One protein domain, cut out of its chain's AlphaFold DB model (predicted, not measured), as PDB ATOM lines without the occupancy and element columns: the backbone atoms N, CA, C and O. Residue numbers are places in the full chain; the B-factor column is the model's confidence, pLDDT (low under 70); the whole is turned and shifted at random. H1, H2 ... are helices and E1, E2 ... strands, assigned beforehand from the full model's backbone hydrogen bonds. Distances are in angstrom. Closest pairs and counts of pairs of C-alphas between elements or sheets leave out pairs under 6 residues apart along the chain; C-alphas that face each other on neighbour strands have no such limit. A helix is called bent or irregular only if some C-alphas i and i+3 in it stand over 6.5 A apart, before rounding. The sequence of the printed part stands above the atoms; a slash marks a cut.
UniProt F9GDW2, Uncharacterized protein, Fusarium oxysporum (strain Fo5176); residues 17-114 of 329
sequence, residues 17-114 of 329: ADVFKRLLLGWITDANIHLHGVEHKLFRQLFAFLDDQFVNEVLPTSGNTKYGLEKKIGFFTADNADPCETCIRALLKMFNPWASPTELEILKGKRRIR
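AT A GLANCE: This is residues 17 to 114 of the 329 residues of an uncharacterized protein of Fusarium oxysporum (strain Fo5176) (UniProt F9GDW2). Two lobes lie end to end, joined by the long bare link of residues 59 to 75: one is a helical hairpin of H1 and the sharply kinked H2, the other a small two-stranded sheet, E1 and E2, with helices H3 and H4 linking its strands. H4 packs on H3 about perpendicular to it. The printed part has 98 residues, with four named helices and two named strands in the order H1, H2, E1, H3, H4, E2; the strands are parallel and the class is mostly helix. The whole is loose, with a radius of gyration of the C-alphas of 15.8 A, and elongated, spanning 46 by 27 by 22 A.

HOW THE PARTS SIT: H1, residues 17 to 30, with its residues 17 to 21 alone touches residues 54 to 58 of H2, residues 41 to 58; the closest C-alphas, of Ala 17 and Val 58, are 6.1 A apart. This hairpin runs opposite ways at a shallow tilt of 34.7 degrees, only just short of steep. H2 is irregular, C-alphas 50 and 53 being 9.4 A apart, with a kink of 128 degrees near residue 51. E1, residues 76 to 78, and E2, residues 112 to 114, are parallel neighbours, with N 113 and O 76 within hydrogen-bond range at 2.8 A. H3, residues 82 to 95, with its residues 88 to 93 alone touches H4, residues 101 to 111, about perpendicular at 75 degrees; their closest C-alphas, of Leu 92 and Leu 104, are 6.6 A apart. E1, H3, H4 and E2 form a strand-helix-strand unit, two parallel strands with helices between, whose crossover is right-handed. H1 is apart from E1, H3, H4 and E2. Every O i to N i+4 pair is within hydrogen-bond range in H1, H3 and H4; in H2, 11 of 14 are.

IN THESE COORDINATES: H1 begins at C-alpha 17 (106.264, 115.600, 82.953) and is 19.7 A long; H2 is 15.3 A, H3 20.3 A and H4 15.1 A. E2 ends at C-alpha 114 (136.440, 130.307, 93.856).

THE WHOLE: The C-alphas farthest apart, of Phe 49 and Thr 102, are 47.1 A apart. The printed part has no cut, and the link from H2 to E1 is long. The mean pLDDT of the printed part is 80.2; residues 61 to 72 and 79 to 81 are under 70.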
ATOM      1  N   ALA A  17     105.136 114.963  83.627       80.88
ATOM      2  CA  ALA A  17     106.264 115.600  82.953       80.88
ATOM      3  C   ALA A  17     107.220 116.301  83.935       80.88
ATOM      4  O   ALA A  17     108.437 116.172  83.806       80.88
ATOM      5  N   ASP A  18     106.691 117.002  84.940       79.81
ATOM      6  CA  ASP A  18     107.499 117.679  85.964       79.81
ATOM      7  C   ASP A  18     108.239 116.674  86.856       79.81
ATOM      8  O   ASP A  18     109.445 116.819  87.084       79.81
ATOM      9  N   VAL A  19     107.553 115.601  87.274       83.50
ATOM     10  CA  VAL A  19     108.163 114.487  88.017       83.50
ATOM     11  C   VAL A  19     109.296 113.861  87.202       83.50
ATOM     12  O   VAL A  19     110.396 113.681  87.725       83.50
ATOM     13  N   PHE A  20     109.064 113.576  85.916       85.12
ATOM     14  CA  PHE A  20     110.091 113.020  85.033       85.12
ATOM     15  C   PHE A  20     111.300 113.953  84.908       85.12
ATOM     16  O   PHE A  20     112.427 113.514  85.117       85.12
ATOM     17  N   LYS A  21     111.089 115.249  84.639       79.25
ATOM     18  CA  LYS A  21     112.178 116.238  84.526       79.25
ATOM     19  C   LYS A  21     112.991 116.337  85.817       79.25
ATOM     20  O   LYS A  21     114.217 116.424  85.765       79.25
ATOM     21  N   ARG A  22     112.331 116.295  86.978       82.62
ATOM     22  CA  ARG A  22     112.993 116.305  88.290       82.62
ATOM     23  C   ARG A  22     113.829 115.045  88.520       82.62
ATOM     24  O   ARG A  22     114.967 115.169  88.966       82.62
ATOM     25  N   LEU A  23     113.294 113.864  88.210       85.50
ATOM     26  CA  LEU A  23     114.013 112.592  88.342       85.50
ATOM     27  C   LEU A  23     115.179 112.487  87.358       85.50
ATOM     28  O   LEU A  23     116.265 112.078  87.755       85.50
ATOM     29  N   LEU A  24     114.982 112.910  86.106       83.06
ATOM     30  CA  LEU A  24     116.024 112.931  85.084       83.06
ATOM     31  C   LEU A  24     117.187 113.828  85.505       83.06
ATOM     32  O   LEU A  24     118.334 113.401  85.451       83.06
ATOM     33  N   LEU A  25     116.896 115.050  85.966       78.38
ATOM     34  CA  LEU A  25     117.918 115.948  86.497       78.38
ATOM     35  C   LEU A  25     118.627 115.345  87.708       78.38
ATOM     36  O   LEU A  25     119.850 115.387  87.753       78.38
ATOM     37  N   GLY A  26     117.874 114.760  88.646       78.69
ATOM     38  CA  GLY A  26     118.435 114.080  89.812       78.69
ATOM     39  C   GLY A  26     119.417 112.979  89.414       78.69
ATOM     40  O   GLY A  26     120.550 112.985  89.881       78.69
ATOM     41  N   TRP A  27     119.024 112.104  88.487       84.75
ATOM     42  CA  TRP A  27     119.880 111.041  87.960       84.75
ATOM     43  C   TRP A  27     121.110 111.584  87.229       84.75
ATOM     44  O   TRP A  27     122.215 111.122  87.490       84.75
ATOM     45  N   ILE A  28     120.948 112.596  86.366       79.62
ATOM     46  CA  ILE A  28     122.071 113.245  85.672       79.62
ATOM     47  C   ILE A  28     123.087 113.784  86.684       79.62
ATOM     48  O   ILE A  28     124.288 113.563  86.522       79.62
ATOM     49  N   THR A  29     122.617 114.473  87.728       74.12
ATOM     50  CA  THR A  29     123.489 115.057  88.753       74.12
ATOM     51  C   THR A  29     124.136 114.003  89.646       74.12
ATOM     52  O   THR A  29     125.329 114.093  89.912       74.12
ATOM     53  N   ASP A  30     123.376 112.997  90.074       76.94
ATOM     54  CA  ASP A  30     123.831 111.955  90.998       76.94
ATOM     55  C   ASP A  30     124.833 111.006  90.326       76.94
ATOM     56  O   ASP A  30     125.926 110.756  90.838       76.94
ATOM     57  N   ALA A  31     124.524 110.568  89.104       81.06
ATOM     58  CA  ALA A  31     125.380 109.685  88.318       81.06
ATOM     59  C   ALA A  31     126.487 110.427  87.540       81.06
ATOM     60  O   ALA A  31     127.279 109.785  86.849       81.06
ATOM     61  N   ASN A  32     126.579 111.759  87.658       74.00
ATOM     62  CA  ASN A  32     127.550 112.602  86.952       74.00
ATOM     63  C   ASN A  32     127.548 112.371  85.426       74.00
ATOM     64  O   ASN A  32     128.589 112.174  84.793       74.00
ATOM     65  N   ILE A  33     126.355 112.357  84.840       80.19
ATOM     66  CA  ILE A  33     126.159 112.131  83.410       80.19
ATOM     67  C   ILE A  33     126.269 113.468  82.687       80.19
ATOM     68  O   ILE A  33     125.753 114.490  83.134       80.19
ATOM     69  N   HIS A  34     126.938 113.476  81.538       75.06
ATOM     70  CA  HIS A  34     127.016 114.679  80.720       75.06
ATOM     71  C   HIS A  34     125.612 115.105  80.263       75.06
ATOM     72  O   HIS A  34     124.827 114.264  79.829       75.06
ATOM     73  N   LEU A  35     125.294 116.406  80.280       71.38
ATOM     74  CA  LEU A  35     123.964 116.911  79.887       71.38
ATOM     75  C   LEU A  35     123.564 116.546  78.445       71.38
ATOM     76  O   LEU A  35     122.376 116.503  78.141       71.38
ATOM     77  N   HIS A  36     124.536 116.246  77.577       72.62
ATOM     78  CA  HIS A  36     124.288 115.769  76.208       72.62
ATOM     79  C   HIS A  36     124.009 114.256  76.139       72.62
ATOM     80  O   HIS A  36     123.603 113.749  75.100       72.62
ATOM     81  N   GLY A  37     124.203 113.508  77.229       77.81
ATOM     82  CA  GLY A  37     123.968 112.061  77.269       77.81
ATOM     83  C   GLY A  37     122.523 111.689  76.930       77.81
ATOM     84  O   GLY A  37     122.276 110.676  76.287       77.81
ATOM     85  N   VAL A  38     121.570 112.558  77.264       77.69
ATOM     86  CA  VAL A  38     120.147 112.388  76.924       77.69
ATOM     87  C   VAL A  38     119.801 112.809  75.491       77.69
ATOM     88  O   VAL A  38     118.711 112.522  75.000       77.69
ATOM     89  N   GLU A  39     120.730 113.459  74.787       78.19
ATOM     90  CA  GLU A  39     120.634 113.684  73.344       78.19
ATOM     91  C   GLU A  39     121.077 112.451  72.545       78.19
ATOM     92  O   GLU A  39     120.781 112.362  71.353       78.19
ATOM     93  N   HIS A  40     121.727 111.474  73.191       84.50
ATOM     94  CA  HIS A  40     122.218 110.267  72.539       84.50
ATOM     95  C   HIS A  40     121.085 109.494  71.853       84.50
ATOM     96  O   HIS A  40     120.045 109.195  72.447       84.50
ATOM     97  N   LYS A  41     121.312 109.105  70.594       86.62
ATOM     98  CA  LYS A  41     120.290 108.481  69.742       86.62
ATOM     99  C   LYS A  41     119.678 107.229  70.375       86.62
ATOM    100  O   LYS A  41     118.458 107.107  70.405       86.62
ATOM    101  N   LEU A  42     120.507 106.337  70.926       89.44
ATOM    102  CA  LEU A  42     120.020 105.107  71.568       89.44
ATOM    103  C   LEU A  42     119.230 105.386  72.854       89.44
ATOM    104  O   LEU A  42     118.268 104.682  73.133       89.44
ATOM    105  N   PHE A  43     119.597 106.427  73.611       86.94
ATOM    106  CA  PHE A  43     118.858 106.814  74.815       86.94
ATOM    107  C   PHE A  43     117.443 107.260  74.440       86.94
ATOM    108  O   PHE A  43     116.465 106.772  74.997       86.94
ATOM    109  N   ARG A  44     117.327 108.121  73.422       86.56
ATOM    110  CA  ARG A  44     116.026 108.564  72.908       86.56
ATOM    111  C   ARG A  44     115.194 107.414  72.366       86.56
ATOM    112  O   ARG A  44     114.021 107.337  72.692       86.56
ATOM    113  N   GLN A  45     115.794 106.518  71.583       88.69
ATOM    114  CA  GLN A  45     115.094 105.358  71.025       88.69
ATOM    115  C   GLN A  45     114.560 104.421  72.117       88.69
ATOM    116  O   GLN A  45     113.439 103.936  71.996       88.69
ATOM    117  N   LEU A  46     115.319 104.211  73.198       89.12
ATOM    118  CA  LEU A  46     114.887 103.394  74.331       89.12
ATOM    119  C   LEU A  46     113.653 103.978  75.031       89.12
ATOM    120  O   LEU A  46     112.717 103.247  75.335       89.12
ATOM    121  N   PHE A  47     113.636 105.289  75.280       86.19
ATOM    122  CA  PHE A  47     112.474 105.934  75.897       86.19
ATOM    123  C   PHE A  47     111.303 106.082  74.917       86.19
ATOM    124  O   PHE A  47     110.155 105.926  75.324       86.19
ATOM    125  N   ALA A  48     111.576 106.330  73.634       87.94
ATOM    126  CA  ALA A  48     110.551 106.440  72.598       87.94
ATOM    127  C   ALA A  48     109.834 105.105  72.354       87.94
ATOM    128  O   ALA A  48     108.647 105.095  72.047       87.94
ATOM    129  N   PHE A  49     110.524 103.976  72.561       92.12
ATOM    130  CA  PHE A  49     109.898 102.652  72.579       92.12
ATOM    131  C   PHE A  49     108.805 102.533  73.652       92.12
ATOM    132  O   PHE A  49     107.826 101.821  73.448       92.12
ATOM    133  N   LEU A  50     108.963 103.220  74.790       89.88
ATOM    134  CA  LEU A  50     107.968 103.223  75.862       89.88
ATOM    135  C   LEU A  50     106.836 104.218  75.580       89.88
ATOM    136  O   LEU A  50     105.672 103.874  75.762       89.88
ATOM    137  N   ASP A  51     107.180 105.448  75.188       89.25
ATOM    138  CA  ASP A  51     106.221 106.531  74.941       89.25
ATOM    139  C   ASP A  51     106.869 107.660  74.110       89.25
ATOM    140  O   ASP A  51     107.475 108.593  74.647       89.25
ATOM    141  N   ASP A  52     106.775 107.565  72.782       86.75
ATOM    142  CA  ASP A  52     107.380 108.529  71.848       86.75
ATOM    143  C   ASP A  52     106.809 109.947  71.998       86.75
ATOM    144  O   ASP A  52     107.545 110.938  71.983       86.75
ATOM    145  N   GLN A  53     105.496 110.056  72.213       86.00
ATOM    146  CA  GLN A  53     104.841 111.351  72.369       86.00
ATOM    147  C   GLN A  53     105.324 112.054  73.642       86.00
ATOM    148  O   GLN A  53     105.667 113.238  73.598       86.00
ATOM    149  N   PHE A  54     105.426 111.319  74.752       84.81
ATOM    150  CA  PHE A  54     105.945 111.858  76.005       84.81
ATOM    151  C   PHE A  54     107.422 112.250  75.895       84.81
ATOM    152  O   PHE A  54     107.811 113.304  76.388       84.81
ATOM    153  N   VAL A  55     108.254 111.460  75.207       83.38
ATOM    154  CA  VAL A  55     109.674 111.787  74.982       83.38
ATOM    155  C   VAL A  55     109.853 113.119  74.266       83.38
ATOM    156  O   VAL A  55     110.676 113.930  74.696       83.38
ATOM    157  N   ASN A  56     109.074 113.353  73.212       80.94
ATOM    158  CA  ASN A  56     109.110 114.607  72.464       80.94
ATOM    159  C   ASN A  56     108.617 115.802  73.301       80.94
ATOM    160  O   ASN A  56     109.051 116.930  73.072       80.94
ATOM    161  N   GLU A  57     107.757 115.562  74.296       82.38
ATOM    162  CA  GLU A  57     107.292 116.579  75.246       82.38
ATOM    163  C   GLU A  57     108.357 116.939  76.302       82.38
ATOM    164  O   GLU A  57     108.512 118.109  76.673       82.38
ATOM    165  N   VAL A  58     109.082 115.946  76.834       80.12
ATOM    166  CA  VAL A  58     109.909 116.130  78.041       80.12
ATOM    167  C   VAL A  58     111.411 116.225  77.793       80.12
ATOM    168  O   VAL A  58     112.097 116.860  78.601       80.12
ATOM    169  N   LEU A  59     111.938 115.618  76.723       80.69
ATOM    170  CA  LEU A  59     113.361 115.682  76.386       80.69
ATOM    171  C   LEU A  59     113.629 116.826  75.400       80.69
ATOM    172  O   LEU A  59     112.997 116.892  74.348       80.69
ATOM    173  N   PRO A  60     114.607 117.704  75.673       70.50
ATOM    174  CA  PRO A  60     114.874 118.845  74.808       70.50
ATOM    175  C   PRO A  60     115.401 118.366  73.461       70.50
ATOM    176  O   PRO A  60     116.400 117.661  73.409       70.50
ATOM    177  N   THR A  61     114.770 118.745  72.358       64.62
ATOM    178  CA  THR A  61     115.396 118.688  71.035       64.62
ATOM    179  C   THR A  61     116.490 119.759  70.984       64.62
ATOM    180  O   THR A  61     116.337 120.833  71.566       64.62
ATOM    181  N   SER A  62     117.648 119.409  70.421       59.69
ATOM    182  CA  SER A  62     118.908 120.174  70.457       59.69
ATOM    183  C   SER A  62     118.729 121.699  70.539       59.69
ATOM    184  O   SER A  62     118.045 122.288  69.702       59.69
ATOM    185  N   GLY A  63     119.381 122.340  71.514       57.22
ATOM    186  CA  GLY A  63     119.414 123.805  71.651       57.22
ATOM    187  C   GLY A  63     118.521 124.405  72.746       57.22
ATOM    188  O   GLY A  63     118.668 125.587  73.048       57.22
ATOM    189  N   ASN A  64     117.656 123.616  73.399       57.06
ATOM    190  CA  ASN A  64     116.858 124.069  74.552       57.06
ATOM    191  C   ASN A  64     117.091 123.219  75.820       57.06
ATOM    192  O   ASN A  64     116.186 122.963  76.613       57.06
ATOM    193  N   THR A  65     118.336 122.787  76.034       57.19
ATOM    194  CA  THR A  65     118.827 121.953  77.154       57.19
ATOM    195  C   THR A  65     118.874 122.667  78.504       57.19
ATOM    196  O   THR A  65     119.607 122.276  79.409       57.19
ATOM    197  N   LYS A  66     118.085 123.725  78.692       57.00
ATOM    198  CA  LYS A  66     118.105 124.473  79.947       57.00
ATOM    199  C   LYS A  66     117.410 123.722  81.082       57.00
ATOM    200  O   LYS A  66     117.628 124.105  82.218       57.00
ATOM    201  N   TYR A  67     116.612 122.675  80.819       64.94
ATOM    202  CA  TYR A  67     115.903 121.822  81.807       64.94
ATOM    203  C   TYR A  67     115.205 122.581  82.964       64.94
ATOM    204  O   TYR A  67     115.030 122.041  84.056       64.94
ATOM    205  N   GLY A  68     114.834 123.855  82.779       63.47
ATOM    206  CA  GLY A  68     114.361 124.719  83.873       63.47
ATOM    207  C   GLY A  68     115.407 124.974  84.974       63.47
ATOM    208  O   GLY A  68     115.060 125.366  86.092       63.47
ATOM    209  N   LEU A  69     116.686 124.732  84.683       65.31
ATOM    210  CA  LEU A  69     117.835 124.984  85.546       65.31
ATOM    211  C   LEU A  69     118.104 126.474  85.723       65.31
ATOM    212  O   LEU A  69     118.737 126.845  86.707       65.31
ATOM    213  N   GLU A  70     117.594 127.340  84.840       65.31
ATOM    214  CA  GLU A  70     117.854 128.787  84.909       65.31
ATOM    215  C   GLU A  70     117.412 129.375  86.257       65.31
ATOM    216  O   GLU A  70     118.037 130.293  86.782       65.31
ATOM    217  N   LYS A  71     116.352 128.800  86.841       67.06
ATOM    218  CA  LYS A  71     115.807 129.186  88.149       67.06
ATOM    219  C   LYS A  71     116.383 128.383  89.320       67.06
ATOM    220  O   LYS A  71     116.080 128.699  90.465       67.06
ATOM    221  N   LYS A  72     117.162 127.332  89.046       67.00
ATOM    222  CA  LYS A  72     117.697 126.392  90.049       67.00
ATOM    223  C   LYS A  72     119.207 126.517  90.249       67.00
ATOM    224  O   LYS A  72     119.710 126.102  91.287       67.00
ATOM    225  N   ILE A  73     119.932 127.092  89.289       70.31
ATOM    226  CA  ILE A  73     121.373 127.320  89.398       70.31
ATOM    227  C   ILE A  73     121.626 128.619  90.168       70.31
ATOM    228  O   ILE A  73     121.369 129.723  89.679       70.31
ATOM    229  N   GLY A  74     122.139 128.471  91.390       74.88
ATOM    230  CA  GLY A  74     122.510 129.591  92.255       74.88
ATOM    231  C   GLY A  74     123.926 130.095  91.988       74.88
ATOM    232  O   GLY A  74     124.114 131.264  91.655       74.88
ATOM    233  N   PHE A  75     124.909 129.200  92.102       83.81
ATOM    234  CA  PHE A  75     126.332 129.533  92.105       83.81
ATOM    235  C   PHE A  75     127.138 128.560  91.239       83.81
ATOM    236  O   PHE A  75     126.733 127.416  91.037       83.81
ATOM    237  N   PHE A  76     128.287 129.018  90.750       83.81
ATOM    238  CA  PHE A  76     129.212 128.260  89.913       83.81
ATOM    239  C   PHE A  76     130.554 128.138  90.622       83.81
ATOM    240  O   PHE A  76     131.103 129.144  91.060       83.81
ATOM    241  N   THR A  77     131.097 126.926  90.690       80.88
ATOM    242  CA  THR A  77     132.488 126.684  91.087       80.88
ATOM    243  C   THR A  77     133.174 125.962  89.941       80.88
ATOM    244  O   THR A  77     132.626 125.005  89.402       80.88
ATOM    245  N   ALA A  78     134.354 126.428  89.562       75.56
ATOM    246  CA  ALA A  78     135.216 125.788  88.580       75.56
ATOM    247  C   ALA A  78     136.667 125.932  89.048       75.56
ATOM    248  O   ALA A  78     136.937 126.677  90.000       75.56
ATOM    249  N   ASP A  79     137.602 125.243  88.393       67.56
ATOM    250  CA  ASP A  79     139.001 125.628  88.545       67.56
ATOM    251  C   ASP A  79     139.181 127.093  88.095       67.56
ATOM    252  O   ASP A  79     138.365 127.670  87.366       67.56
ATOM    253  N   ASN A  80     140.189 127.767  88.636       68.69
ATOM    254  CA  ASN A  80     140.353 129.204  88.426       68.69
ATOM    255  C   ASN A  80     141.074 129.535  87.107       68.69
ATOM    256  O   ASN A  80     141.698 130.584  87.021       68.69
ATOM    257  N   ALA A  81     140.963 128.680  86.086       69.88
ATOM    258  CA  ALA A  81     141.553 128.912  84.774       69.88
ATOM    259  C   ALA A  81     140.719 129.888  83.916       69.88
ATOM    260  O   ALA A  81     139.489 129.943  84.017       69.88
ATOM    261  N   ASP A  82     141.370 130.617  83.006       71.94
ATOM    262  CA  ASP A  82     140.713 131.578  82.100       71.94
ATOM    263  C   ASP A  82     139.575 130.982  81.241       71.94
ATOM    264  O   ASP A  82     138.543 131.641  81.046       71.94
ATOM    265  N   PRO A  83     139.659 129.730  80.740       79.19
ATOM    266  CA  PRO A  83     138.542 129.120  80.020       79.19
ATOM    267  C   PRO A  83     137.285 128.964  80.886       79.19
ATOM    268  O   PRO A  83     136.166 129.105  80.383       79.19
ATOM    269  N   CYS A  84     137.444 128.739  82.192       79.69
ATOM    270  CA  CYS A  84     136.325 128.633  83.124       79.69
ATOM    271  C   CYS A  84     135.611 129.973  83.303       79.69
ATOM    272  O   CYS A  84     134.385 129.999  83.414       79.69
ATOM    273  N   GLU A  85     136.333 131.092  83.219       80.94
ATOM    274  CA  GLU A  85     135.721 132.424  83.203       80.94
ATOM    275  C   GLU A  85     134.827 132.639  81.991       80.94
ATOM    276  O   GLU A  85     133.698 133.128  82.105       80.94
ATOM    277  N   THR A  86     135.324 132.230  80.827       83.88
ATOM    278  CA  THR A  86     134.577 132.318  79.574       83.88
ATOM    279  C   THR A  86     133.339 131.424  79.619       83.88
ATOM    280  O   THR A  86     132.250 131.867  79.246       83.88
ATOM    281  N   CYS A  87     133.481 130.205  80.146       83.50
ATOM    282  CA  CYS A  87     132.385 129.258  80.333       83.50
ATOM    283  C   CYS A  87     131.301 129.812  81.270       83.50
ATOM    284  O   CYS A  87     130.130 129.871  80.891       83.50
ATOM    285  N   ILE A  88     131.673 130.300  82.461       85.81
ATOM    286  CA  ILE A  88     130.721 130.865  83.431       85.81
ATOM    287  C   ILE A  88     129.984 132.063  82.827       85.81
ATOM    288  O   ILE A  88     128.764 132.164  82.959       85.81
ATOM    289  N   ARG A  89     130.686 132.948  82.110       86.44
ATOM    290  CA  ARG A  89     130.053 134.087  81.433       86.44
ATOM    291  C   ARG A  89     129.049 133.638  80.366       86.44
ATOM    292  O   ARG A  89     127.952 134.191  80.296       86.44
ATOM    293  N   ALA A  90     129.389 132.622  79.573       85.06
ATOM    294  CA  ALA A  90     128.485 132.052  78.575       85.06
ATOM    295  C   ALA A  90     127.239 131.424  79.223       85.06
ATOM    296  O   ALA A  90     126.119 131.690  78.783       85.06
ATOM    297  N   LEU A  91     127.411 130.670  80.314       85.00
ATOM    298  CA  LEU A  91     126.306 130.103  81.091       85.00
ATOM    299  C   LEU A  91     125.399 131.201  81.662       85.00
ATOM    300  O   LEU A  91     124.180 131.137  81.515       85.00
ATOM    301  N   LEU A  92     125.973 132.252  82.249       86.94
ATOM    302  CA  LEU A  92     125.209 133.385  82.771       86.94
ATOM    303  C   LEU A  92     124.423 134.110  81.674       86.94
ATOM    304  O   LEU A  92     123.261 134.440  81.906       86.94
ATOM    305  N   LYS A  93     124.996 134.304  80.480       86.38
ATOM    306  CA  LYS A  93     124.282 134.881  79.328       86.38
ATOM    307  C   LYS A  93     123.172 133.965  78.824       86.38
ATOM    308  O   LYS A  93     122.084 134.437  78.505       86.38
ATOM    309  N   MET A  94     123.406 132.656  78.809       83.06
ATOM    310  CA  MET A  94     122.390 131.670  78.456       83.06
ATOM    311  C   MET A  94     121.203 131.699  79.433       83.06
ATOM    312  O   MET A  94     120.052 131.607  78.997       83.06
ATOM    313  N   PHE A  95     121.463 131.848  80.735       80.94
ATOM    314  CA  PHE A  95     120.424 131.941  81.767       80.94
ATOM    315  C   PHE A  95     119.781 133.328  81.871       80.94
ATOM    316  O   PHE A  95     118.637 133.431  82.301       80.94
ATOM    317  N   ASN A  96     120.472 134.380  81.428       83.31
ATOM    318  CA  ASN A  96     119.996 135.761  81.458       83.31
ATOM    319  C   ASN A  96     120.159 136.404  80.065       83.31
ATOM    320  O   ASN A  96     121.026 137.263  79.879       83.31
ATOM    321  N   PRO A  97     119.344 136.012  79.061       84.62
ATOM    322  CA  PRO A  97     119.537 136.440  77.669       84.62
ATOM    323  C   PRO A  97     119.507 137.959  77.486       84.62
ATOM    324  O   PRO A  97     120.250 138.504  76.669       84.62
ATOM    325  N   TRP A  98     118.690 138.637  78.292       89.44
ATOM    326  CA  TRP A  98     118.471 140.081  78.244       89.44
ATOM    327  C   TRP A  98     119.470 140.888  79.077       89.44
ATOM    328  O   TRP A  98     119.470 142.108  78.975       89.44
ATOM    329  N   ALA A  99     120.331 140.233  79.867       88.31
ATOM    330  CA  ALA A  99     121.342 140.934  80.648       88.31
ATOM    331  C   ALA A  99     122.376 141.587  79.718       88.31
ATOM    332  O   ALA A  99     122.920 140.947  78.802       88.31
ATOM    333  N   SER A 100     122.644 142.863  79.971       93.44
ATOM    334  CA  SER A 100     123.743 143.623  79.385       93.44
ATOM    335  C   SER A 100     125.105 143.045  79.805       93.44
ATOM    336  O   SER A 100     125.194 142.335  80.810       93.44
ATOM    337  N   PRO A 101     126.197 143.346  79.076       92.31
ATOM    338  CA  PRO A 101     127.542 142.919  79.468       92.31
ATOM    339  C   PRO A 101     127.905 143.302  80.911       92.31
ATOM    340  O   PRO A 101     128.436 142.477  81.648       92.31
ATOM    341  N   THR A 102     127.541 144.511  81.344       93.50
ATOM    342  CA  THR A 102     127.787 144.992  82.712       93.50
ATOM    343  C   THR A 102     127.032 144.169  83.754       93.50
ATOM    344  O   THR A 102     127.602 143.764  84.765       93.50
ATOM    345  N   GLU A 103     125.757 143.859  83.507       91.50
ATOM    346  CA  GLU A 103     124.966 143.018  84.413       91.50
ATOM    347  C   GLU A 103     125.517 141.591  84.503       91.50
ATOM    348  O   GLU A 103     125.479 140.991  85.577       91.50
ATOM    349  N   LEU A 104     126.064 141.049  83.409       89.69
ATOM    350  CA  LEU A 104     126.707 139.733  83.417       89.69
ATOM    351  C   LEU A 104     127.954 139.707  84.298       89.69
ATOM    352  O   LEU A 104     128.119 138.744  85.044       89.69
ATOM    353  N   GLU A 105     128.798 140.740  84.264       89.50
ATOM    354  CA  GLU A 105     129.975 140.809  85.141       89.50
ATOM    355  C   GLU A 105     129.572 140.956  86.616       89.50
ATOM    356  O   GLU A 105     130.120 140.269  87.479       89.50
ATOM    357  N   ILE A 106     128.530 141.740  86.916       88.81
ATOM    358  CA  ILE A 106     127.972 141.823  88.276       88.81
ATOM    359  C   ILE A 106     127.438 140.457  88.730       88.81
ATOM    360  O   ILE A 106     127.693 140.019  89.854       88.81
ATOM    361  N   LEU A 107     126.684 139.763  87.873       88.56
ATOM    362  CA  LEU A 107     126.153 138.432  88.173       88.56
ATOM    363  C   LEU A 107     127.274 137.414  88.367       88.56
ATOM    364  O   LEU A 107     127.191 136.592  89.276       88.56
ATOM    365  N   LYS A 108     128.323 137.485  87.552       87.12
ATOM    366  CA  LYS A 108     129.510 136.642  87.662       87.12
ATOM    367  C   LYS A 108     130.219 136.871  88.991       87.12
ATOM    368  O   LYS A 108     130.446 135.898  89.699       87.12
ATOM    369  N   GLY A 109     130.452 138.122  89.389       84.62
ATOM    370  CA  GLY A 109     131.034 138.450  90.695       84.62
ATOM    371  C   GLY A 109     130.192 137.962  91.882       84.62
ATOM    372  O   GLY A 109     130.737 137.555  92.899       84.62
ATOM    373  N   LYS A 110     128.859 137.936  91.743       86.12
ATOM    374  CA  LYS A 110     127.942 137.462  92.796       86.12
ATOM    375  C   LYS A 110     127.754 135.947  92.837       86.12
ATOM    376  O   LYS A 110     127.394 135.420  93.884       86.12
ATOM    377  N   ARG A 111     127.900 135.258  91.703       85.75
ATOM    378  CA  ARG A 111     127.545 133.834  91.560       85.75
ATOM    379  C   ARG A 111     128.745 132.918  91.362       85.75
ATOM    380  O   ARG A 111     128.582 131.707  91.470       85.75
ATOM    381  N   ARG A 112     129.932 133.447  91.069       85.75
ATOM    382  CA  ARG A 112     131.155 132.653  90.967       85.75
ATOM    383  C   ARG A 112     131.777 132.466  92.346       85.75
ATOM    384  O   ARG A 112     132.192 133.423  92.988       85.75
ATOM    385  N   ILE A 113     131.895 131.212  92.754       84.12
ATOM    386  CA  ILE A 113     132.637 130.779  93.931       84.12
ATOM    387  C   ILE A 113     134.008 130.288  93.458       84.12
ATOM    388  O   ILE A 113     134.123 129.548  92.479       84.12
ATOM    389  N   ARG A 114     135.065 130.727  94.142       80.62
ATOM    390  CA  ARG A 114     136.440 130.307  93.856       80.62
ATOM    391  C   ARG A 114     136.696 128.909  94.421       80.62
ATOM    392  O   ARG A 114     136.231 128.575  95.507       80.62
TER     393      ARG A 114